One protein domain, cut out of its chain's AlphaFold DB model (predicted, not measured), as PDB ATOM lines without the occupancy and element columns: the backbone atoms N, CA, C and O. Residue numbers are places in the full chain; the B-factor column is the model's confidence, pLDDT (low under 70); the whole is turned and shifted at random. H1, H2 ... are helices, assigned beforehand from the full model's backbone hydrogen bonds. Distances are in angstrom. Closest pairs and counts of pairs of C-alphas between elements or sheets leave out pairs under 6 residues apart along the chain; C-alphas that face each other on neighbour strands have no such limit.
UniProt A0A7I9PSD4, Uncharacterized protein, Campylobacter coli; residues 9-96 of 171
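This is residues 9 to 96 of the 171 residues of an uncharacterized protein of Campylobacter coli (UniProt A0A7I9PSD4). One long helix, H4, has its first part in a small helical body, and its residues 76 to 96 stick out as an arm. In the body, H3 and H4 form an antiparallel hairpin, H2 runs near H4, and short H1 lies at the end away from the arm. The printed part has 88 residues, with helices H1, H2, H3, H4 in that order and no named strand: all helix. It is extended, with a radius of gyration of the C-alphas of 19.0 A and spans of 67 by 21 by 17 A.

H1, residues 9 to 13, only just touches residues 51 to 52 of H3, residues 41 to 52, with 3 pairs of C-alphas within 8 A; the closest, Gln 9 and Tyr 51, are 5.4 A apart. H2, residues 19 to 31, is close to but not clearly touching H4, residues 57 to 96: C-alphas 29 and 64, the closest, are 7.7 A apart, at a shallow tilt of 24 degrees, the same way. H2 and H3 are apart. The hairpin H3 and H4 touches through residues 60 to 71 of H4, at a shallow tilt of 4 degrees, opposite ways; the closest C-alphas, Leu 50 and Phe 60, are 7.2 A apart. In H1, H2, H3 and H4 every O i to N i+4 pair is within hydrogen-bond range.

H1 begins at C-alpha 9 (164.241, 116.708, 147.696). H2 is 18.2 A long, H3 16.4 A and H4 58.4 A, ending at C-alpha 96 (141.360, 119.975, 200.097).

The farthest C-alphas, Lys 16 and Gln 96, are 66.7 A apart. The printed part has no cut and no long link. pLDDT is under 70 at residues 36 to 39 and 94 to 96.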
ATOM      1  N   GLN A   9     164.358 118.155 147.854       94.81
ATOM      2  CA  GLN A   9     164.241 116.708 147.696       94.81
ATOM      3  C   GLN A   9     164.277 116.263 146.228       94.81
ATOM      4  O   GLN A   9     164.928 115.265 145.928       94.81
ATOM      5  N   ASP A  10     163.644 116.999 145.311       96.56
ATOM      6  CA  ASP A  10     163.733 116.719 143.871       96.56
ATOM      7  C   ASP A  10     165.173 116.852 143.357       96.56
ATOM      8  O   ASP A  10     165.659 115.984 142.631       96.56
ATOM      9  N   GLN A  11     165.880 117.907 143.771       95.06
ATOM     10  CA  GLN A  11     167.268 118.159 143.381       95.06
ATOM     11  C   GLN A  11     168.216 117.061 143.878       95.06
ATOM     12  O   GLN A  11     169.076 116.616 143.117       95.06
ATOM     13  N   ILE A  12     168.027 116.583 145.114       94.81
ATOM     14  CA  ILE A  12     168.788 115.458 145.675       94.81
ATOM     15  C   ILE A  12     168.484 114.167 144.904       94.81
ATOM     16  O   ILE A  12     169.404 113.487 144.455       94.81
ATOM     17  N   LEU A  13     167.202 113.837 144.703       95.56
ATOM     18  CA  LEU A  13     166.792 112.589 144.047       95.56
ATOM     19  C   LEU A  13     167.222 112.517 142.577       95.56
ATOM     20  O   LEU A  13     167.585 111.446 142.096       95.56
ATOM     21  N   LYS A  14     167.196 113.646 141.864       96.12
ATOM     22  CA  LYS A  14     167.634 113.739 140.463       96.12
ATOM     23  C   LYS A  14     169.149 113.915 140.311       96.12
ATOM     24  O   LYS A  14     169.614 114.032 139.180       96.12
ATOM     25  N   GLY A  15     169.910 113.980 141.408       93.94
ATOM     26  CA  GLY A  15     171.357 114.217 141.375       93.94
ATOM     27  C   GLY A  15     171.748 115.586 140.806       93.94
ATOM     28  O   GLY A  15     172.844 115.740 140.279       93.94
ATOM     29  N   LYS A  16     170.843 116.573 140.874       94.44
ATOM     30  CA  LYS A  16     171.105 117.957 140.446       94.44
ATOM     31  C   LYS A  16     171.910 118.744 141.486       94.44
ATOM     32  O   LYS A  16     172.505 119.752 141.128       94.44
ATOM     33  N   MET A  17     171.914 118.289 142.740       94.19
ATOM     34  CA  MET A  17     172.706 118.847 143.838       94.19
ATOM     35  C   MET A  17     173.958 117.988 144.068       94.19
ATOM     36  O   MET A  17     173.864 116.759 144.125       94.19
ATOM     37  N   SER A  18     175.123 118.625 144.192       95.50
ATOM     38  CA  SER A  18     176.405 117.953 144.449       95.50
ATOM     39  C   SER A  18     176.482 117.351 145.857       95.50
ATOM     40  O   SER A  18     175.734 117.725 146.763       95.50
ATOM     41  N   GLN A  19     177.414 116.414 146.066       94.81
ATOM     42  CA  GLN A  19     177.623 115.812 147.387       94.81
ATOM     43  C   GLN A  19     178.130 116.839 148.399       94.81
ATOM     44  O   GLN A  19     177.719 116.812 149.558       94.81
ATOM     45  N   GLU A  20     178.963 117.779 147.957       95.75
ATOM     46  CA  GLU A  20     179.448 118.883 148.774       95.75
ATOM     47  C   GLU A  20     178.293 119.781 149.231       95.75
ATOM     48  O   GLU A  20     178.184 120.074 150.419       95.75
ATOM     49  N   GLU A  21     177.385 120.174 148.332       94.31
ATOM     50  CA  GLU A  21     176.206 120.981 148.685       94.31
ATOM     51  C   GLU A  21     175.281 120.254 149.665       94.31
ATOM     52  O   GLU A  21     174.829 120.850 150.646       94.31
ATOM     53  N   ILE A  22     175.046 118.955 149.450       95.00
ATOM     54  CA  ILE A  22     174.265 118.121 150.372       95.00
ATOM     55  C   ILE A  22     174.940 118.078 151.748       95.00
ATOM     56  O   ILE A  22     174.263 118.228 152.767       95.00
ATOM     57  N   HIS A  23     176.264 117.909 151.791       96.56
ATOM     58  CA  HIS A  23     177.034 117.902 153.032       96.56
ATOM     59  C   HIS A  23     176.929 119.244 153.763       96.56
ATOM     60  O   HIS A  23     176.554 119.272 154.933       96.56
ATOM     61  N   PHE A  24     177.172 120.364 153.078       95.94
ATOM     62  CA  PHE A  24     177.039 121.702 153.662       95.94
ATOM     63  C   PHE A  24     175.629 121.968 154.193       95.94
ATOM     64  O   PHE A  24     175.467 122.554 155.266       95.94
ATOM     65  N   LEU A  25     174.602 121.528 153.464       95.06
ATOM     66  CA  LEU A  25     173.220 121.672 153.897       95.06
ATOM     67  C   LEU A  25     172.923 120.816 155.134       95.06
ATOM     68  O   LEU A  25     172.243 121.272 156.051       95.06
ATOM     69  N   ASN A  26     173.433 119.587 155.189       94.75
ATOM     70  CA  ASN A  26     173.286 118.718 156.355       94.75
ATOM     71  C   ASN A  26     174.011 119.285 157.581       94.75
ATOM     72  O   ASN A  26     173.405 119.356 158.649       94.75
ATOM     73  N   ASP A  27     175.236 119.783 157.418       96.81
ATOM     74  CA  ASP A  27     175.982 120.460 158.482       96.81
ATOM     75  C   ASP A  27     175.233 121.681 159.013       96.81
ATOM     76  O   ASP A  27     175.152 121.898 160.223       96.81
ATOM     77  N   PHE A  28     174.674 122.494 158.112       96.19
ATOM     78  CA  PHE A  28     173.853 123.638 158.492       96.19
ATOM     79  C   PHE A  28     172.647 123.200 159.327       96.19
ATOM     80  O   PHE A  28     172.377 123.795 160.372       96.19
ATOM     81  N   LYS A  29     171.934 122.156 158.894       92.69
ATOM     82  CA  LYS A  29     170.754 121.651 159.602       92.69
ATOM     83  C   LYS A  29     171.102 121.124 160.987       92.69
ATOM     84  O   LYS A  29     170.416 121.480 161.937       92.69
ATOM     85  N   GLU A  30     172.165 120.330 161.114       92.25
ATOM     86  CA  GLU A  30     172.586 119.775 162.405       92.25
ATOM     87  C   GLU A  30     173.053 120.869 163.374       92.25
ATOM     88  O   GLU A  30     172.672 120.852 164.542       92.25
ATOM     89  N   LYS A  31     173.787 121.883 162.892       93.81
ATOM     90  CA  LYS A  31     174.184 123.044 163.713       93.81
ATOM     91  C   LYS A  31     172.996 123.854 164.230       93.81
ATOM     92  O   LYS A  31     173.107 124.480 165.279       93.81
ATOM     93  N   ASN A  32     171.884 123.859 163.498       91.81
ATOM     94  CA  ASN A  32     170.694 124.650 163.812       91.81
ATOM     95  C   ASN A  32     169.506 123.784 164.240       91.81
ATOM     96  O   ASN A  32     168.358 124.198 164.122       91.81
ATOM     97  N   LYS A  33     169.754 122.560 164.696       87.06
ATOM     98  CA  LYS A  33     168.706 121.622 165.079       87.06
ATOM     99  C   LYS A  33     168.126 121.990 166.443       87.06
ATOM    100  O   LYS A  33     168.860 122.132 167.419       87.06
ATOM    101  N   ALA A  34     166.807 122.116 166.527       82.62
ATOM    102  CA  ALA A  34     166.098 122.238 167.793       82.62
ATOM    103  C   ALA A  34     166.153 120.917 168.578       82.62
ATOM    104  O   ALA A  34     166.372 119.844 168.010       82.62
ATOM    105  N   SER A  35     165.937 120.993 169.894       74.56
ATOM    106  CA  SER A  35     165.868 119.812 170.767       74.56
ATOM    107  C   SER A  35     164.919 118.768 170.175       74.56
ATOM    108  O   SER A  35     163.758 119.066 169.937       74.56
ATOM    109  N   MET A  36     165.385 117.545 169.919       60.91
ATOM    110  CA  MET A  36     164.623 116.505 169.211       60.91
ATOM    111  C   MET A  36     163.637 115.767 170.136       60.91
ATOM    112  O   MET A  36     163.586 114.540 170.154       60.91
ATOM    113  N   GLN A  37     162.894 116.487 170.970       58.06
ATOM    114  CA  GLN A  37     161.916 115.894 171.878       58.06
ATOM    115  C   GLN A  37     160.517 116.108 171.305       58.06
ATOM    116  O   GLN A  37     159.863 117.094 171.605       58.06
ATOM    117  N   TRP A  38     160.096 115.134 170.491       57.44
ATOM    118  CA  TRP A  38     158.756 114.967 169.916       57.44
ATOM    119  C   TRP A  38     158.319 116.043 168.911       57.44
ATOM    120  O   TRP A  38     157.909 117.140 169.267       57.44
ATOM    121  N   LEU A  39     158.321 115.674 167.628       64.81
ATOM    122  CA  LEU A  39     157.643 116.451 166.593       64.81
ATOM    123  C   LEU A  39     156.149 116.125 166.646       64.81
ATOM    124  O   LEU A  39     155.774 114.973 166.410       64.81
ATOM    125  N   ASP A  40     155.313 117.124 166.927       75.12
ATOM    126  CA  ASP A  40     153.868 117.007 166.715       75.12
ATOM    127  C   ASP A  40     153.565 116.762 165.221       75.12
ATOM    128  O   ASP A  40     154.397 117.027 164.347       75.12
ATOM    129  N   GLU A  41     152.391 116.207 164.926       83.00
ATOM    130  CA  GLU A  41     152.026 115.820 163.560       83.00
ATOM    131  C   GLU A  41     152.011 117.011 162.581       83.00
ATOM    132  O   GLU A  41     152.432 116.864 161.429       83.00
ATOM    133  N   ASP A  42     151.597 118.200 163.029       83.50
ATOM    134  CA  ASP A  42     151.586 119.418 162.212       83.50
ATOM    135  C   ASP A  42     153.010 119.852 161.857       83.50
ATOM    136  O   ASP A  42     153.312 120.184 160.709       83.50
ATOM    137  N   LEU A  43     153.927 119.766 162.815       82.88
ATOM    138  CA  LEU A  43     155.314 120.133 162.608       82.88
ATOM    139  C   LEU A  43     156.026 119.139 161.692       82.88
ATOM    140  O   LEU A  43     156.791 119.549 160.820       82.88
ATOM    141  N   GLN A  44     155.729 117.840 161.813       85.25
ATOM    142  CA  GLN A  44     156.200 116.833 160.855       85.25
ATOM    143  C   GLN A  44     155.739 117.165 159.430       85.25
ATOM    144  O   GLN A  44     156.528 117.073 158.485       85.25
ATOM    145  N   ARG A  45     154.482 117.597 159.262       89.62
ATOM    146  CA  ARG A  45     153.950 118.023 157.958       89.62
ATOM    147  C   ARG A  45     154.657 119.270 157.430       89.62
ATOM    148  O   ARG A  45     154.926 119.318 156.229       89.62
ATOM    149  N   GLU A  46     154.995 120.235 158.284       90.19
ATOM    150  CA  GLU A  46     155.768 121.427 157.900       90.19
ATOM    151  C   GLU A  46     157.192 121.072 157.445       90.19
ATOM    152  O   GLU A  46     157.623 121.552 156.396       90.19
ATOM    153  N   TYR A  47     157.885 120.162 158.142       90.25
ATOM    154  CA  TYR A  47     159.185 119.648 157.688       90.25
ATOM    155  C   TYR A  47     159.086 118.997 156.309       90.25
ATOM    156  O   TYR A  47     159.877 119.309 155.422       90.25
ATOM    157  N   ILE A  48     158.108 118.112 156.103       91.81
ATOM    158  CA  ILE A  48     157.894 117.458 154.803       91.81
ATOM    159  C   ILE A  48     157.609 118.510 153.722       91.81
ATOM    160  O   ILE A  48     158.204 118.468 152.647       91.81
ATOM    161  N   SER A  49     156.744 119.484 154.018       93.69
ATOM    162  CA  SER A  49     156.414 120.584 153.105       93.69
ATOM    163  C   SER A  49     157.651 121.372 152.677       93.69
ATOM    164  O   SER A  49     157.813 121.672 151.492       93.69
ATOM    165  N   LEU A  50     158.557 121.650 153.617       94.38
ATOM    166  CA  LEU A  50     159.793 122.386 153.367       94.38
ATOM    167  C   LEU A  50     160.696 121.673 152.343       94.38
ATOM    168  O   LEU A  50     161.256 122.324 151.466       94.38
ATOM    169  N   TYR A  51     160.792 120.342 152.394       93.69
ATOM    170  CA  TYR A  51     161.567 119.549 151.424       93.69
ATOM    171  C   TYR A  51     160.865 119.357 150.075       93.69
ATOM    172  O   TYR A  51     161.519 119.154 149.046       93.69
ATOM    173  N   HIS A  52     159.535 119.387 150.077       95.62
ATOM    174  CA  HIS A  52     158.703 119.130 148.907       95.62
ATOM    175  C   HIS A  52     158.388 120.395 148.104       95.62
ATOM    176  O   HIS A  52     157.996 120.284 146.944       95.62
ATOM    177  N   THR A  53     158.553 121.577 148.695       94.06
ATOM    178  CA  THR A  53     158.280 122.860 148.043       94.06
ATOM    179  C   THR A  53     159.506 123.353 147.279       94.06
ATOM    180  O   THR A  53     160.631 123.260 147.766       94.06
ATOM    181  N   SER A  54     159.290 123.866 146.067       91.44
ATOM    182  CA  SER A  54     160.351 124.444 145.238       91.44
ATOM    183  C   SER A  54     160.771 125.802 145.797       91.44
ATOM    184  O   SER A  54     159.931 126.688 145.942       91.44
ATOM    185  N   MET A  55     162.045 125.927 146.159       92.94
ATOM    186  CA  MET A  55     162.669 127.142 146.684       92.94
ATOM    187  C   MET A  55     164.184 127.053 146.497       92.94
ATOM    188  O   MET A  55     164.724 125.957 146.317       92.94
ATOM    189  N   ASP A  56     164.868 128.193 146.540       92.88
ATOM    190  CA  ASP A  56     166.328 128.201 146.537       92.88
ATOM    191  C   ASP A  56     166.912 127.804 147.908       92.88
ATOM    192  O   ASP A  56     166.201 127.627 148.903       92.88
ATOM    193  N   ILE A  57     168.232 127.608 147.953       92.56
ATOM    194  CA  ILE A  57     168.905 127.103 149.152       92.56
ATOM    195  C   ILE A  57     168.927 128.117 150.302       92.56
ATOM    196  O   ILE A  57     168.946 127.709 151.461       92.56
ATOM    197  N   GLU A  58     168.919 129.418 150.012       94.62
ATOM    198  CA  GLU A  58     168.916 130.455 151.044       94.62
ATOM    199  C   GLU A  58     167.514 130.628 151.631       94.62
ATOM    200  O   GLU A  58     167.366 130.674 152.854       94.62
ATOM    201  N   GLU A  59     166.475 130.589 150.795       95.50
ATOM    202  CA  GLU A  59     165.082 130.542 151.245       95.50
ATOM    203  C   GLU A  59     164.822 129.285 152.091       95.50
ATOM    204  O   GLU A  59     164.208 129.363 153.161       95.50
ATOM    205  N   PHE A  60     165.354 128.129 151.676       95.38
ATOM    206  CA  PHE A  60     165.274 126.902 152.468       95.38
ATOM    207  C   PHE A  60     165.931 127.065 153.842       95.38
ATOM    208  O   PHE A  60     165.339 126.685 154.854       95.38
ATOM    209  N   LYS A  61     167.142 127.636 153.906       95.50
ATOM    210  CA  LYS A  61     167.847 127.875 155.177       95.50
ATOM    211  C   LYS A  61     167.066 128.822 156.084       95.50
ATOM    212  O   LYS A  61     166.977 128.557 157.282       95.50
ATOM    213  N   GLN A  62     166.483 129.887 155.538       96.69
ATOM    214  CA  GLN A  62     165.651 130.816 156.307       96.69
ATOM    215  C   GLN A  62     164.429 130.110 156.899       96.69
ATOM    216  O   GLN A  62     164.248 130.125 158.117       96.69
ATOM    217  N   LYS A  63     163.650 129.400 156.074       95.06
ATOM    218  CA  LYS A  63     162.475 128.654 156.551       95.06
ATOM    219  C   LYS A  63     162.836 127.538 157.525       95.06
ATOM    220  O   LYS A  63     162.079 127.270 158.453       95.06
ATOM    221  N   TRP A  64     164.001 126.910 157.358       94.06
ATOM    222  CA  TRP A  64     164.528 125.974 158.346       94.06
ATOM    223  C   TRP A  64     164.691 126.666 159.702       94.06
ATOM    224  O   TRP A  64     164.124 126.199 160.680       94.06
ATOM    225  N   LEU A  65     165.390 127.802 159.776       95.06
ATOM    226  CA  LEU A  65     165.604 128.532 161.035       95.06
ATOM    227  C   LEU A  65     164.298 128.988 161.698       95.06
ATOM    228  O   LEU A  65     164.159 128.890 162.922       95.06
ATOM    229  N   GLU A  66     163.331 129.447 160.907       93.62
ATOM    230  CA  GLU A  66     161.996 129.808 161.394       93.62
ATOM    231  C   GLU A  66     161.283 128.601 162.011       93.62
ATOM    232  O   GLU A  66     160.762 128.687 163.126       93.62
ATOM    233  N   LEU A  67     161.326 127.451 161.334       91.62
ATOM    234  CA  LEU A  67     160.720 126.211 161.813       91.62
ATOM    235  C   LEU A  67     161.368 125.724 163.118       91.62
ATOM    236  O   LEU A  67     160.668 125.311 164.045       91.62
ATOM    237  N   GLN A  68     162.696 125.832 163.236       90.62
ATOM    238  CA  GLN A  68     163.429 125.492 164.463       90.62
ATOM    239  C   GLN A  68     163.075 126.436 165.619       90.62
ATOM    240  O   GLN A  68     162.883 126.000 166.754       90.62
ATOM    241  N   SER A  69     162.932 127.730 165.328       89.81
ATOM    242  CA  SER A  69     162.519 128.736 166.312       89.81
ATOM    243  C   SER A  69     161.102 128.467 166.813       89.81
ATOM    244  O   SER A  69     160.869 128.431 168.020       89.81
ATOM    245  N   LYS A  70     160.171 128.180 165.896       87.62
ATOM    246  CA  LYS A  70     158.791 127.794 166.216       87.62
ATOM    247  C   LYS A  70     158.740 126.538 167.088       87.62
ATOM    248  O   LYS A  70     157.980 126.502 168.054       87.62
ATOM    249  N   HIS A  71     159.575 125.540 166.794       86.25
ATOM    250  CA  HIS A  71     159.682 124.328 167.607       86.25
ATOM    251  C   HIS A  71     160.099 124.633 169.050       86.25
ATOM    252  O   HIS A  71     159.432 124.212 169.994       86.25
ATOM    253  N   ASN A  72     161.170 125.411 169.229       87.19
ATOM    254  CA  ASN A  72     161.657 125.780 170.558       87.19
ATOM    255  C   ASN A  72     160.626 126.605 171.345       87.19
ATOM    256  O   ASN A  72     160.419 126.348 172.531       87.19
ATOM    257  N   SER A  73     159.942 127.552 170.696       87.50
ATOM    258  CA  SER A  73     158.870 128.329 171.332       87.50
ATOM    259  C   SER A  73     157.737 127.433 171.827       87.50
ATOM    260  O   SER A  73     157.323 127.554 172.977       87.50
ATOM    261  N   ARG A  74     157.297 126.471 171.009       84.69
ATOM    262  CA  ARG A  74     156.235 125.535 171.394       84.69
ATOM    263  C   ARG A  74     156.636 124.640 172.568       84.69
ATOM    264  O   ARG A  74     155.826 124.400 173.460       84.69
ATOM    265  N   LEU A  75     157.883 124.167 172.604       84.88
ATOM    266  CA  LEU A  75     158.393 123.408 173.751       84.88
ATOM    267  C   LEU A  75     158.369 124.238 175.039       84.88
ATOM    268  O   LEU A  75     157.959 123.737 176.087       84.88
ATOM    269  N   ASN A  76     158.762 125.510 174.960       86.94
ATOM    270  CA  ASN A  76     158.714 126.415 176.104       86.94
ATOM    271  C   ASN A  76     157.275 126.651 176.584       86.94
ATOM    272  O   ASN A  76     157.032 126.617 177.787       86.94
ATOM    273  N   GLU A  77     156.317 126.820 175.669       88.00
ATOM    274  CA  GLU A  77     154.893 126.953 176.005       88.00
ATOM    275  C   GLU A  77     154.354 125.713 176.729       88.00
ATOM    276  O   GLU A  77     153.698 125.841 177.763       88.00
ATOM    277  N   ILE A  78     154.680 124.510 176.242       86.88
ATOM    278  CA  ILE A  78     154.277 123.248 176.883       86.88
ATOM    279  C   ILE A  78     154.889 123.132 178.283       86.88
ATOM    280  O   ILE A  78     154.204 122.737 179.230       86.88
ATOM    281  N   ALA A  79     156.166 123.490 178.436       88.12
ATOM    282  CA  ALA A  79     156.846 123.459 179.723       88.12
ATOM    283  C   ALA A  79     156.223 124.450 180.723       88.12
ATOM    284  O   ALA A  79     155.994 124.091 181.878       88.12
ATOM    285  N   GLU A  80     155.908 125.673 180.285       91.69
ATOM    286  CA  GLU A  80     155.219 126.675 181.108       91.69
ATOM    287  C   GLU A  80     153.809 126.237 181.501       91.69
ATOM    288  O   GLU A  80     153.407 126.387 182.655       91.69
ATOM    289  N   GLN A  81     153.055 125.668 180.561       91.00
ATOM    290  CA  GLN A  81     151.715 125.166 180.842       91.00
ATOM    291  C   GLN A  81     151.765 124.023 181.860       91.00
ATOM    292  O   GLN A  81     151.033 124.049 182.845       91.00
ATOM    293  N   SER A  82     152.710 123.093 181.693       90.81
ATOM    294  CA  SER A  82     152.920 121.986 182.632       90.81
ATOM    295  C   SER A  82     153.264 122.487 184.037       90.81
ATOM    296  O   SER A  82     152.722 121.980 185.016       90.81
ATOM    297  N   ARG A  83     154.117 123.519 184.158       92.75
ATOM    298  CA  ARG A  83     154.415 124.163 185.451       92.75
ATOM    299  C   ARG A  83     153.151 124.713 186.113       92.75
ATOM    300  O   ARG A  83     152.896 124.414 187.276       92.75
ATOM    301  N   LYS A  84     152.341 125.469 185.366       93.25
ATOM    302  CA  LYS A  84     151.091 126.060 185.872       93.25
ATOM    303  C   LYS A  84     150.072 125.006 186.293       93.25
ATOM    304  O   LYS A  84     149.401 125.183 187.308       93.25
ATOM    305  N   ASP A  85     149.952 123.924 185.532       92.69
ATOM    306  CA  ASP A  85     149.017 122.843 185.841       92.69
ATOM    307  C   ASP A  85     149.419 122.117 187.132       92.69
ATOM    308  O   ASP A  85     148.568 121.907 187.997       92.69
ATOM    309  N   ILE A  86     150.718 121.851 187.324       91.94
ATOM    310  CA  ILE A  86     151.258 121.288 188.572       91.94
ATOM    311  C   ILE A  86     151.002 122.229 189.757       91.94
ATOM    312  O   ILE A  86     150.523 121.790 190.802       91.94
ATOM    313  N   GLU A  87     151.279 123.528 189.615       91.19
ATOM    314  CA  GLU A  87     151.023 124.513 190.675       91.19
ATOM    315  C   GLU A  87     149.538 124.571 191.056       91.19
ATOM    316  O   GLU A  87     149.190 124.604 192.240       91.19
ATOM    317  N   LYS A  88     148.649 124.544 190.060       90.56
ATOM    318  CA  LYS A  88     147.201 124.535 190.269       90.56
ATOM    319  C   LYS A  88     146.743 123.265 190.982       90.56
ATOM    320  O   LYS A  88     145.913 123.356 191.892       90.56
ATOM    321  N   GLU A  89     147.275 122.105 190.604       87.81
ATOM    322  CA  GLU A  89     147.000 120.826 191.265       87.81
ATOM    323  C   GLU A  89     147.479 120.842 192.725       87.81
ATOM    324  O   GLU A  89     146.714 120.528 193.639       87.81
ATOM    325  N   MET A  90     148.695 121.332 192.981       82.88
ATOM    326  CA  MET A  90     149.220 121.497 194.340       82.88
ATOM    327  C   MET A  90     148.354 122.430 195.197       82.88
ATOM    328  O   MET A  90     148.063 122.114 196.350       82.88
ATOM    329  N   GLN A  91     147.890 123.556 194.648       78.88
ATOM    330  CA  GLN A  91     146.979 124.459 195.360       78.88
ATOM    331  C   GLN A  91     145.610 123.821 195.624       78.88
ATOM    332  O   GLN A  91     145.017 124.045 196.680       78.88
ATOM    333  N   THR A  92     145.084 123.021 194.692       75.00
ATOM    334  CA  THR A  92     143.812 122.313 194.911       75.00
ATOM    335  C   THR A  92     143.941 121.245 195.992       75.00
ATOM    336  O   THR A  92     143.052 121.155 196.839       75.00
ATOM    337  N   LEU A  93     145.051 120.504 196.030       70.44
ATOM    338  CA  LEU A  93     145.357 119.546 197.096       70.44
ATOM    339  C   LEU A  93     145.509 120.241 198.457       70.44
ATOM    340  O   LEU A  93     144.859 119.835 199.417       70.44
ATOM    341  N   ALA A  94     146.255 121.349 198.527       62.44
ATOM    342  CA  ALA A  94     146.409 122.134 199.756       62.44
ATOM    343  C   ALA A  94     145.063 122.671 200.288       62.44
ATOM    344  O   ALA A  94     144.802 122.654 201.491       62.44
ATOM    345  N   ASN A  95     144.163 123.093 199.394       59.62
ATOM    346  CA  ASN A  95     142.824 123.547 199.775       59.62
ATOM    347  C   ASN A  95     141.900 122.391 200.206       59.62
ATOM    348  O   ASN A  95     141.019 122.592 201.046       59.62
ATOM    349  N   GLN A  96     142.096 121.176 199.680       57.75
ATOM    350  CA  GLN A  96     141.360 119.975 200.097       57.75
ATOM    351  C   GLN A  96     141.859 119.396 201.433       57.75
ATOM    352  O   GLN A  96     141.051 118.856 202.190       57.75
TER     353      GLN A  96